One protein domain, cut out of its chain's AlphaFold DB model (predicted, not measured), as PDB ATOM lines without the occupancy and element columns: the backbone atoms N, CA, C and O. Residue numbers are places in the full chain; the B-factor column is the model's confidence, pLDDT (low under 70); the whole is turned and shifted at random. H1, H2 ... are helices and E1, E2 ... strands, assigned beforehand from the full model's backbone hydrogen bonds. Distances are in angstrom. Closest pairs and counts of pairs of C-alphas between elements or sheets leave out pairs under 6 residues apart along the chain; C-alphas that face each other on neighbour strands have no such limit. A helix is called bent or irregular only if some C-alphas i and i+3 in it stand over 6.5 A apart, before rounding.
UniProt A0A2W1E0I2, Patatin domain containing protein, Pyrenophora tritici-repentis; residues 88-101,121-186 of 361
ATOM      1  N   ASP A  88     224.305 252.649 274.524       84.38
ATOM      2  CA  ASP A  88     224.071 253.198 273.188       84.38
ATOM      3  C   ASP A  88     223.450 254.603 273.278       84.38
ATOM      4  O   ASP A  88     222.653 254.866 274.184       84.38
ATOM      5  N   PRO A  89     223.748 255.498 272.321       89.56
ATOM      6  CA  PRO A  89     223.077 256.787 272.249       89.56
ATOM      7  C   PRO A  89     221.573 256.616 271.978       89.56
ATOM      8  O   PRO A  89     221.146 255.716 271.245       89.56
ATOM      9  N   ASP A  90     220.765 257.524 272.538       90.31
ATOM     10  CA  ASP A  90     219.312 257.551 272.307       90.31
ATOM     11  C   ASP A  90     218.972 257.833 270.835       90.31
ATOM     12  O   ASP A  90     217.994 257.307 270.306       90.31
ATOM     13  N   LEU A  91     219.778 258.673 270.183       92.44
ATOM     14  CA  LEU A  91     219.731 258.975 268.756       92.44
ATOM     15  C   LEU A  91     221.093 259.480 268.281       92.44
ATOM     16  O   LEU A  91     221.863 260.037 269.065       92.44
ATOM     17  N   ALA A  92     221.353 259.347 266.984       93.50
ATOM     18  CA  ALA A  92     222.522 259.914 266.330       93.50
ATOM     19  C   ALA A  92     222.107 260.660 265.060       93.50
ATOM     20  O   ALA A  92     221.399 260.120 264.209       93.50
ATOM     21  N   VAL A  93     222.566 261.905 264.924       93.12
ATOM     22  CA  VAL A  93     222.379 262.711 263.713       93.12
ATOM     23  C   VAL A  93     223.748 262.954 263.096       93.12
ATOM     24  O   VAL A  93     224.584 263.647 263.668       93.12
ATOM     25  N   SER A  94     223.978 262.367 261.928       92.94
ATOM     26  CA  SER A  94     225.180 262.576 261.130       92.94
ATOM     27  C   SER A  94     224.879 263.602 260.040       92.94
ATOM     28  O   SER A  94     223.958 263.415 259.244       92.94
ATOM     29  N   ILE A  95     225.646 264.689 259.996       90.25
ATOM     30  CA  ILE A  95     225.495 265.750 258.995       90.25
ATOM     31  C   ILE A  95     226.676 265.659 258.032       90.25
ATOM     32  O   ILE A  95     227.830 265.618 258.455       90.25
ATOM     33  N   GLY A  96     226.383 265.543 256.743       86.81
ATOM     34  CA  GLY A  96     227.373 265.497 255.677       86.81
ATOM     35  C   GLY A  96     227.570 266.849 255.007       86.81
ATOM     36  O   GLY A  96     226.708 267.720 255.061       86.81
ATOM     37  N   THR A  97     228.705 266.989 254.330       86.25
ATOM     38  CA  THR A  97     229.080 268.163 253.527       86.25
ATOM     39  C   THR A  97     228.674 268.025 252.057       86.25
ATOM     40  O   THR A  97     229.172 268.749 251.202       86.25
ATOM     41  N   GLY A  98     227.785 267.079 251.758       82.44
ATOM     42  CA  GLY A  98     227.395 266.691 250.412       82.44
ATOM     43  C   GLY A  98     228.143 265.457 249.899       82.44
ATOM     44  O   GLY A  98     229.110 264.991 250.503       82.44
ATOM     45  N   PHE A  99     227.651 264.881 248.807       82.19
ATOM     46  CA  PHE A  99     228.286 263.767 248.102       82.19
ATOM     47  C   PHE A  99     227.988 263.843 246.603       82.19
ATOM     48  O   PHE A  99     226.899 264.263 246.212       82.19
ATOM     49  N   ALA A 100     228.939 263.425 245.767       80.56
ATOM     50  CA  ALA A 100     228.683 263.246 244.343       80.56
ATOM     51  C   ALA A 100     227.820 261.995 244.120       80.56
ATOM     52  O   ALA A 100     228.135 260.932 244.661       80.56
ATOM     53  N   GLN A 101     226.756 262.103 243.324       70.38
ATOM     54  CA  GLN A 101     226.056 260.914 242.838       70.38
ATOM     55  C   GLN A 101     226.949 260.177 241.836       70.38
ATOM     56  O   GLN A 101     227.519 260.795 240.934       70.38
ATOM     57  N   PRO A 121     248.612 259.616 241.579       53.78
ATOM     58  CA  PRO A 121     247.206 259.899 241.274       53.78
ATOM     59  C   PRO A 121     246.252 258.763 241.672       53.78
ATOM     60  O   PRO A 121     245.094 259.009 241.996       53.78
ATOM     61  N   ARG A 122     246.707 257.500 241.656       55.88
ATOM     62  CA  ARG A 122     245.947 256.370 242.218       55.88
ATOM     63  C   ARG A 122     245.818 256.467 243.734       55.88
ATOM     64  O   ARG A 122     244.727 256.247 244.236       55.88
ATOM     65  N   LEU A 123     246.890 256.828 244.435       54.59
ATOM     66  CA  LEU A 123     246.895 257.005 245.883       54.59
ATOM     67  C   LEU A 123     246.011 258.184 246.303       54.59
ATOM     68  O   LEU A 123     245.239 258.032 247.235       54.59
ATOM     69  N   LEU A 124     246.044 259.300 245.569       55.56
ATOM     70  CA  LEU A 124     245.136 260.435 245.768       55.56
ATOM     71  C   LEU A 124     243.673 260.062 245.489       55.56
ATOM     72  O   LEU A 124     242.790 260.437 246.247       55.56
ATOM     73  N   ARG A 125     243.392 259.266 244.447       58.88
ATOM     74  CA  ARG A 125     242.032 258.744 244.207       58.88
ATOM     75  C   ARG A 125     241.572 257.788 245.305       58.88
ATOM     76  O   ARG A 125     240.427 257.871 245.723       58.88
ATOM     77  N   LEU A 126     242.450 256.903 245.776       54.50
ATOM     78  CA  LEU A 126     242.165 255.995 246.889       54.50
ATOM     79  C   LEU A 126     241.960 256.774 248.195       54.50
ATOM     80  O   LEU A 126     241.098 256.422 248.990       54.50
ATOM     81  N   PHE A 127     242.720 257.849 248.387       51.97
ATOM     82  CA  PHE A 127     242.575 258.779 249.495       51.97
ATOM     83  C   PHE A 127     241.220 259.495 249.446       51.97
ATOM     84  O   PHE A 127     240.476 259.425 250.416       51.97
ATOM     85  N   ASN A 128     240.836 260.058 248.297       56.53
ATOM     86  CA  ASN A 128     239.515 260.667 248.107       56.53
ATOM     87  C   ASN A 128     238.380 259.643 248.281       56.53
ATOM     88  O   ASN A 128     237.359 259.952 248.881       56.53
ATOM     89  N   ALA A 129     238.575 258.397 247.841       55.84
ATOM     90  CA  ALA A 129     237.625 257.316 248.097       55.84
ATOM     91  C   ALA A 129     237.526 256.962 249.597       55.84
ATOM     92  O   ALA A 129     236.439 256.645 250.069       55.84
ATOM     93  N   MET A 130     238.623 257.050 250.366       52.38
ATOM     94  CA  MET A 130     238.595 256.917 251.834       52.38
ATOM     95  C   MET A 130     237.954 258.119 252.538       52.38
ATOM     96  O   MET A 130     237.436 257.961 253.642       52.38
ATOM     97  N   LEU A 131     237.959 259.295 251.905       55.41
ATOM     98  CA  LEU A 131     237.226 260.474 252.362       55.41
ATOM     99  C   LEU A 131     235.728 260.404 252.048       55.41
ATOM    100  O   LEU A 131     234.992 261.284 252.489       55.41
ATOM    101  N   ASN A 132     235.237 259.380 251.344       65.81
ATOM    102  CA  ASN A 132     233.809 259.259 251.075       65.81
ATOM    103  C   ASN A 132     233.031 259.015 252.387       65.81
ATOM    104  O   ASN A 132     232.891 257.898 252.881       65.81
ATOM    105  N   ALA A 133     232.515 260.097 252.968       66.94
ATOM    106  CA  ALA A 133     231.765 260.071 254.218       66.94
ATOM    107  C   ALA A 133     230.403 259.363 254.074       66.94
ATOM    108  O   ALA A 133     229.828 258.928 255.077       66.94
ATOM    109  N   GLN A 134     229.891 259.246 252.842       77.50
ATOM    110  CA  GLN A 134     228.633 258.573 252.537       77.50
ATOM    111  C   GLN A 134     228.787 257.046 252.592       77.50
ATOM    112  O   GLN A 134     227.975 256.390 253.239       77.50
ATOM    113  N   SER A 135     229.869 256.479 252.049       74.25
ATOM    114  CA  SER A 135     230.127 255.035 252.180       74.25
ATOM    115  C   SER A 135     230.392 254.629 253.633       74.25
ATOM    116  O   SER A 135     229.872 253.619 254.099       74.25
ATOM    117  N   GLY A 136     231.106 255.463 254.400       79.81
ATOM    118  CA  GLY A 136     231.286 255.251 255.841       79.81
ATOM    119  C   GLY A 136     229.964 255.249 256.624       79.81
ATOM    120  O   GLY A 136     229.807 254.484 257.573       79.81
ATOM    121  N   TRP A 137     228.986 256.065 256.209       83.56
ATOM    122  CA  TRP A 137     227.634 256.032 256.775       83.56
ATOM    123  C   TRP A 137     226.897 254.727 256.447       83.56
ATOM    124  O   TRP A 137     226.280 254.127 257.325       83.56
ATOM    125  N   GLU A 138     226.953 254.284 255.193       85.94
ATOM    126  CA  GLU A 138     226.281 253.063 254.737       85.94
ATOM    127  C   GLU A 138     226.852 251.817 255.416       85.94
ATOM    128  O   GLU A 138     226.096 250.977 255.909       85.94
ATOM    129  N   ASP A 139     228.178 251.738 255.537       86.19
ATOM    130  CA  ASP A 139     228.870 250.688 256.282       86.19
ATOM    131  C   ASP A 139     228.439 250.659 257.752       86.19
ATOM    132  O   ASP A 139     228.165 249.583 258.294       86.19
ATOM    133  N   HIS A 140     228.345 251.826 258.395       88.62
ATOM    134  CA  HIS A 140     227.846 251.940 259.761       88.62
ATOM    135  C   HIS A 140     226.405 251.418 259.866       88.62
ATOM    136  O   HIS A 140     226.123 250.503 260.644       88.62
ATOM    137  N   LEU A 141     225.494 251.918 259.029       89.25
ATOM    138  CA  LEU A 141     224.079 251.545 259.067       89.25
ATOM    139  C   LEU A 141     223.846 250.055 258.758       89.25
ATOM    140  O   LEU A 141     222.919 249.441 259.293       89.25
ATOM    141  N   ASN A 142     224.703 249.447 257.932       89.38
ATOM    142  CA  ASN A 142     224.684 248.011 257.655       89.38
ATOM    143  C   ASN A 142     225.031 247.164 258.886       89.38
ATOM    144  O   ASN A 142     224.466 246.080 259.042       89.38
ATOM    145  N   ARG A 143     225.897 247.663 259.778       89.38
ATOM    146  CA  ARG A 143     226.242 247.008 261.054       89.38
ATOM    147  C   ARG A 143     225.160 247.194 262.120       89.38
ATOM    148  O   ARG A 143     225.033 246.352 263.007       89.38
ATOM    149  N   VAL A 144     224.364 248.260 262.032       90.00
ATOM    150  CA  VAL A 144     223.258 248.526 262.961       90.00
ATOM    151  C   VAL A 144     222.092 247.560 262.717       90.00
ATOM    152  O   VAL A 144     221.587 247.408 261.594       90.00
ATOM    153  N   HIS A 145     221.620 246.932 263.799       90.12
ATOM    154  CA  HIS A 145     220.449 246.055 263.781       90.12
ATOM    155  C   HIS A 145     219.215 246.799 263.253       90.12
ATOM    156  O   HIS A 145     218.964 247.940 263.637       90.12
ATOM    157  N   LYS A 146     218.414 246.154 262.393       87.69
ATOM    158  CA  LYS A 146     217.287 246.799 261.688       87.69
ATOM    159  C   LYS A 146     216.325 247.528 262.630       87.69
ATOM    160  O   LYS A 146     215.930 248.651 262.330       87.69
ATOM    161  N   ASP A 147     216.033 246.931 263.783       86.06
ATOM    162  CA  ASP A 147     215.119 247.499 264.781       86.06
ATOM    163  C   ASP A 147     215.646 248.765 265.461       86.06
ATOM    164  O   ASP A 147     214.856 249.505 266.033       86.06
ATOM    165  N   GLU A 148     216.947 249.045 265.384       88.00
ATOM    166  CA  GLU A 148     217.586 250.220 265.988       88.00
ATOM    167  C   GLU A 148     217.882 251.317 264.960       88.00
ATOM    168  O   GLU A 148     218.128 252.455 265.339       88.00
ATOM    169  N   ARG A 149     217.779 251.033 263.653       89.69
ATOM    170  CA  ARG A 149     218.073 252.010 262.585       89.69
ATOM    171  C   ARG A 149     217.217 253.275 262.655       89.69
ATOM    172  O   ARG A 149     217.651 254.323 262.203       89.69
ATOM    173  N   HIS A 150     216.032 253.197 263.261       86.62
ATOM    174  CA  HIS A 150     215.111 254.326 263.422       86.62
ATOM    175  C   HIS A 150     215.658 255.483 264.279       86.62
ATOM    176  O   HIS A 150     215.063 256.560 264.267       86.62
ATOM    177  N   LYS A 151     216.749 255.278 265.034       89.62
ATOM    178  CA  LYS A 151     217.405 256.326 265.834       89.62
ATOM    179  C   LYS A 151     218.595 256.995 265.130       89.62
ATOM    180  O   LYS A 151     219.181 257.927 265.677       89.62
ATOM    181  N   TYR A 152     218.940 256.528 263.931       92.56
ATOM    182  CA  TYR A 152     220.063 257.009 263.134       92.56
ATOM    183  C   TYR A 152     219.562 257.859 261.973       92.56
ATOM    184  O   TYR A 152     218.848 257.378 261.095       92.56
ATOM    185  N   PHE A 153     219.980 259.119 261.943       91.19
ATOM    186  CA  PHE A 153     219.592 260.074 260.916       91.19
ATOM    187  C   PHE A 153     220.820 260.582 260.174       91.19
ATOM    188  O   PHE A 153     221.826 260.937 260.790       91.19
ATOM    189  N   ARG A 154     220.721 260.659 258.845       90.50
ATOM    190  CA  ARG A 154     221.735 261.269 257.986       90.50
ATOM    191  C   ARG A 154     221.118 262.407 257.206       90.50
ATOM    192  O   ARG A 154     220.193 262.201 256.425       90.50
ATOM    193  N   ILE A 155     221.669 263.593 257.411       88.81
ATOM    194  CA  ILE A 155     221.377 264.769 256.602       88.81
ATOM    195  C   ILE A 155     222.566 264.927 255.667       88.81
ATOM    196  O   ILE A 155     223.679 265.179 256.121       88.81
ATOM    197  N   ASN A 156     222.360 264.706 254.374       87.88
ATOM    198  CA  ASN A 156     223.413 264.847 253.376       87.88
ATOM    199  C   ASN A 156     222.809 265.304 252.048       87.88
ATOM    200  O   ASN A 156     221.673 264.952 251.736       87.88
ATOM    201  N   ILE A 157     223.574 266.077 251.284       85.69
ATOM    202  CA  ILE A 157     223.105 266.715 250.054       85.69
ATOM    203  C   ILE A 157     223.705 265.985 248.856       85.69
ATOM    204  O   ILE A 157     224.922 265.840 248.758       85.69
ATOM    205  N   ALA A 158     222.858 265.520 247.945       83.12
ATOM    206  CA  ALA A 158     223.329 264.960 246.690       83.12
ATOM    207  C   ALA A 158     223.748 266.085 245.734       83.12
ATOM    208  O   ALA A 158     223.018 267.061 245.568       83.12
ATOM    209  N   MET A 159     224.914 265.936 245.115       80.38
ATOM    210  CA  MET A 159     225.485 266.879 244.158       80.38
ATOM    211  C   MET A 159     225.798 266.156 242.850       80.38
ATOM    212  O   MET A 159     226.214 264.996 242.866       80.38
ATOM    213  N   ASP A 160     225.679 266.859 241.725       79.88
ATOM    214  CA  ASP A 160     226.077 266.321 240.417       79.88
ATOM    215  C   ASP A 160     227.587 266.065 240.359       79.88
ATOM    216  O   ASP A 160     228.069 265.106 239.756       79.88
ATOM    217  N   ARG A 161     228.361 266.950 240.995       80.88
ATOM    218  CA  ARG A 161     229.813 266.847 241.080       80.88
ATOM    219  C   ARG A 161     230.314 267.476 242.368       80.88
ATOM    220  O   ARG A 161     229.923 268.582 242.720       80.88
ATOM    221  N   GLU A 162     231.242 266.790 243.020       81.56
ATOM    222  CA  GLU A 162     231.940 267.327 244.183       81.56
ATOM    223  C   GLU A 162     232.984 268.374 243.743       81.56
ATOM    224  O   GLU A 162     233.833 268.068 242.887       81.56
ATOM    225  N   PRO A 163     232.917 269.616 244.264       86.25
ATOM    226  CA  PRO A 163     233.949 270.614 244.017       86.25
ATOM    227  C   PRO A 163     235.259 270.233 244.731       86.25
ATOM    228  O   PRO A 163     235.235 269.494 245.718       86.25
ATOM    229  N   PRO A 164     236.421 270.723 244.263       86.56
ATOM    230  CA  PRO A 164     237.665 270.622 245.024       86.56
ATOM    231  C   PRO A 164     237.519 271.245 246.419       86.56
ATOM    232  O   PRO A 164     236.810 272.235 246.589       86.56
ATOM    233  N   LEU A 165     238.214 270.685 247.413       85.00
ATOM    234  CA  LEU A 165     238.090 271.109 248.815       85.00
ATOM    235  C   LEU A 165     238.537 272.567 249.043       85.00
ATOM    236  O   LEU A 165     238.072 273.221 249.971       85.00
ATOM    237  N   ASP A 166     239.440 273.065 248.202       88.69
ATOM    238  CA  ASP A 166     240.008 274.413 248.229       88.69
ATOM    239  C   ASP A 166     239.314 275.406 247.277       88.69
ATOM    240  O   ASP A 166     239.733 276.564 247.187       88.69
ATOM    241  N   ASP A 167     238.240 275.003 246.586       91.25
ATOM    242  CA  ASP A 167     237.514 275.869 245.650       91.25
ATOM    243  C   ASP A 167     236.555 276.827 246.377       91.25
ATOM    244  O   ASP A 167     235.338 276.639 246.445       91.25
ATOM    245  N   VAL A 168     237.122 277.913 246.902       93.62
ATOM    246  CA  VAL A 168     236.369 278.985 247.575       93.62
ATOM    247  C   VAL A 168     235.365 279.691 246.657       93.62
ATOM    248  O   VAL A 168     234.408 280.291 247.145       93.62
ATOM    249  N   GLY A 169     235.542 279.609 245.333       95.44
ATOM    250  CA  GLY A 169     234.638 280.224 244.360       95.44
ATOM    251  C   GLY A 169     233.264 279.552 244.311       95.44
ATOM    252  O   GLY A 169     232.290 280.176 243.892       95.44
ATOM    253  N   LYS A 170     233.170 278.303 244.777       92.06
ATOM    254  CA  LYS A 170     231.932 277.514 244.804       92.06
ATOM    255  C   LYS A 170     231.083 277.713 246.056       92.06
ATOM    256  O   LYS A 170     229.951 277.237 246.080       92.06
ATOM    257  N   ILE A 171     231.564 278.451 247.060       92.75
ATOM    258  CA  ILE A 171     230.822 278.686 248.312       92.75
ATOM    259  C   ILE A 171     229.404 279.242 248.061       92.75
ATOM    260  O   ILE A 171     228.466 278.638 248.577       92.75
ATOM    261  N   PRO A 172     229.186 280.284 247.227       95.56
ATOM    262  CA  PRO A 172     227.833 280.808 246.996       95.56
ATOM    263  C   PRO A 172     226.880 279.786 246.354       95.56
ATOM    264  O   PRO A 172     225.682 279.766 246.635       95.56
ATOM    265  N   GLU A 173     227.405 278.917 245.489       92.50
ATOM    266  CA  GLU A 173     226.636 277.836 244.865       92.50
ATOM    267  C   GLU A 173     226.234 276.779 245.902       92.50
ATOM    268  O   GLU A 173     225.071 276.375 245.947       92.50
ATOM    269  N   LEU A 174     227.166 276.386 246.777       89.00
ATOM    270  CA  LEU A 174     226.914 275.447 247.873       89.00
ATOM    271  C   LEU A 174     225.916 276.005 248.898       89.00
ATOM    272  O   LEU A 174     225.060 275.265 249.380       89.00
ATOM    273  N   GLU A 175     225.973 277.304 249.203       92.00
ATOM    274  CA  GLU A 175     224.997 277.980 250.067       92.00
ATOM    275  C   GLU A 175     223.588 277.954 249.467       92.00
ATOM    276  O   GLU A 175     222.614 277.646 250.165       92.00
ATOM    277  N   ASN A 176     223.463 278.230 248.166       92.69
ATOM    278  CA  ASN A 176     222.181 278.163 247.468       92.69
ATOM    279  C   ASN A 176     221.633 276.727 247.430       92.69
ATOM    280  O   ASN A 176     220.450 276.491 247.698       92.69
ATOM    281  N   LEU A 177     222.505 275.751 247.168       89.38
ATOM    282  CA  LEU A 177     222.155 274.335 247.193       89.38
ATOM    283  C   LEU A 177     221.664 273.904 248.583       89.38
ATOM    284  O   LEU A 177     220.607 273.281 248.695       89.38
ATOM    285  N   ALA A 178     222.384 274.277 249.643       88.81
ATOM    286  CA  ALA A 178     221.991 273.996 251.019       88.81
ATOM    287  C   ALA A 178     220.656 274.660 251.370       88.81
ATOM    288  O   ALA A 178     219.782 274.012 251.937       88.81
ATOM    289  N   THR A 179     220.454 275.919 250.979       92.06
ATOM    290  CA  THR A 179     219.196 276.643 251.217       92.06
ATOM    291  C   THR A 179     218.017 275.945 250.542       92.06
ATOM    292  O   THR A 179     216.991 275.707 251.181       92.06
ATOM    293  N   THR A 180     218.178 275.551 249.278       91.38
ATOM    294  CA  THR A 180     217.155 274.825 248.512       91.38
ATOM    295  C   THR A 180     216.845 273.471 249.152       91.38
ATOM    296  O   THR A 180     215.681 273.115 249.336       91.38
ATOM    297  N   PHE A 181     217.880 272.732 249.557       87.94
ATOM    298  CA  PHE A 181     217.727 271.461 250.258       87.94
ATOM    299  C   PHE A 181     216.951 271.629 251.572       87.94
ATOM    300  O   PHE A 181     215.993 270.900 251.813       87.94
ATOM    301  N   LEU A 182     217.315 272.613 252.399       87.88
ATOM    302  CA  LEU A 182     216.671 272.858 253.692       87.88
ATOM    303  C   LEU A 182     215.189 273.237 253.560       87.88
ATOM    304  O   LEU A 182     214.408 272.900 254.445       87.88
ATOM    305  N   GLN A 183     214.794 273.906 252.473       91.56
ATOM    306  CA  GLN A 183     213.392 274.246 252.206       91.56
ATOM    307  C   GLN A 183     212.535 273.020 251.861       91.56
ATOM    308  O   GLN A 183     211.352 272.992 252.194       91.56
ATOM    309  N   GLY A 184     213.115 272.024 251.186       88.06
ATOM    310  CA  GLY A 184     212.407 270.814 250.759       88.06
ATOM    311  C   GLY A 184     212.549 269.615 251.700       88.06
ATOM    312  O   GLY A 184     211.796 268.651 251.568       88.06
ATOM    313  N   TYR A 185     213.512 269.632 252.624       86.19
ATOM    314  CA  TYR A 185     213.805 268.487 253.482       86.19
ATOM    315  C   TYR A 185     212.799 268.353 254.632       86.19
ATOM    316  O   TYR A 185     212.574 269.285 255.405       86.19
ATOM    317  N   ASP A 186     212.231 267.157 254.793       89.06
ATOM    318  CA  ASP A 186     211.321 266.864 255.898       89.06
ATOM    319  C   ASP A 186     212.087 266.551 257.195       89.06
ATOM    320  O   ASP A 186     212.594 265.448 257.412       89.06
TER     321      ASP A 186
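AT A GLANCE: This is residues 88 to 101 and 121 to 186 of the 361 residues of the protein "Patatin domain containing protein" of Pyrenophora tritici-repentis (UniProt A0A2W1E0I2). A thin ribbon of two parallel strands, E1 and E2, has helix H2 running back along one side of it, with the short helix H3 at the turn between H2 and E2. The long helix H4 stands on the other side, past a long looping link, and H1, residues 121 to 130, sticks out free at one end. The printed part has 80 residues, with two named strands and four named helices in the order E1, H1, H2, H3, E2, H4, and the class is mostly helix. It is loose, with a radius of gyration of the C-alphas of 15.0 A, and flat, spanning 42 by 37 by 19 A.

HOW THE PARTS SIT: Strand E1, residues 92 to 95, is the parallel neighbour of E2, residues 152 to 155, at 16 degrees between their directions. The C-alphas of Val 93 and Phe 153 face each other at 4.7 A; N 94 and O 153 are within hydrogen-bond range at 2.8 A, as are N 155 and O 94 at 2.9 A. Beyond these strands residues 99 to 100 pair briefly with residues 158 to 159, parallel. Helix H1, residues 121 to 130, touches no helix and meets H2, residues 133 to 143, only through their link. The closest C-alphas of H2 and E2 are those of Leu 141 and Tyr 152, 7.9 A apart; H2 and E1 are only just apart, at 8.2 A. Helix H3, residues 146 to 151, is close to H2 but not clearly touching, the closest C-alphas being those of Leu 141 and Arg 149 at 7.0 A. H2 and H3 run opposite ways at a steep tilt of 47 degrees. Helix H4, residues 168 to 184, is apart from E1, H1, H2 and H3. Every O i to N i+4 pair is within hydrogen-bond range in H1 and H2; in H4 11 of 13 are, and in H3 0 of 2, beside 2 of 3 O i to N i+3 pairs.

IN THESE COORDINATES: E1 begins at C-alpha 92 (222.522, 259.914, 266.330) and is 9.8 A long; E2 is 10.2 A. H1 is 13.9 A long, H2 15.7 A and H3 10.4 A. H3 is only just irregular, with C-alphas 147 and 150 7.0 A apart. H4, 25.5 A long, is irregular, with C-alphas 169 and 172 7.3 A apart, and ends at C-alpha 184 (212.407, 270.814, 250.759).

THE WHOLE: The C-alphas farthest apart are those of Asp 147 and Gly 169, at 43.2 A. Residues 102 to 120 are not printed, and C-alphas 101 and 121 are 21.2 A apart across this cut. The link from E2 to H4, 12 residues, is long. Mean pLDDT of the printed part is 82.7; residues 121 to 133 are under 70.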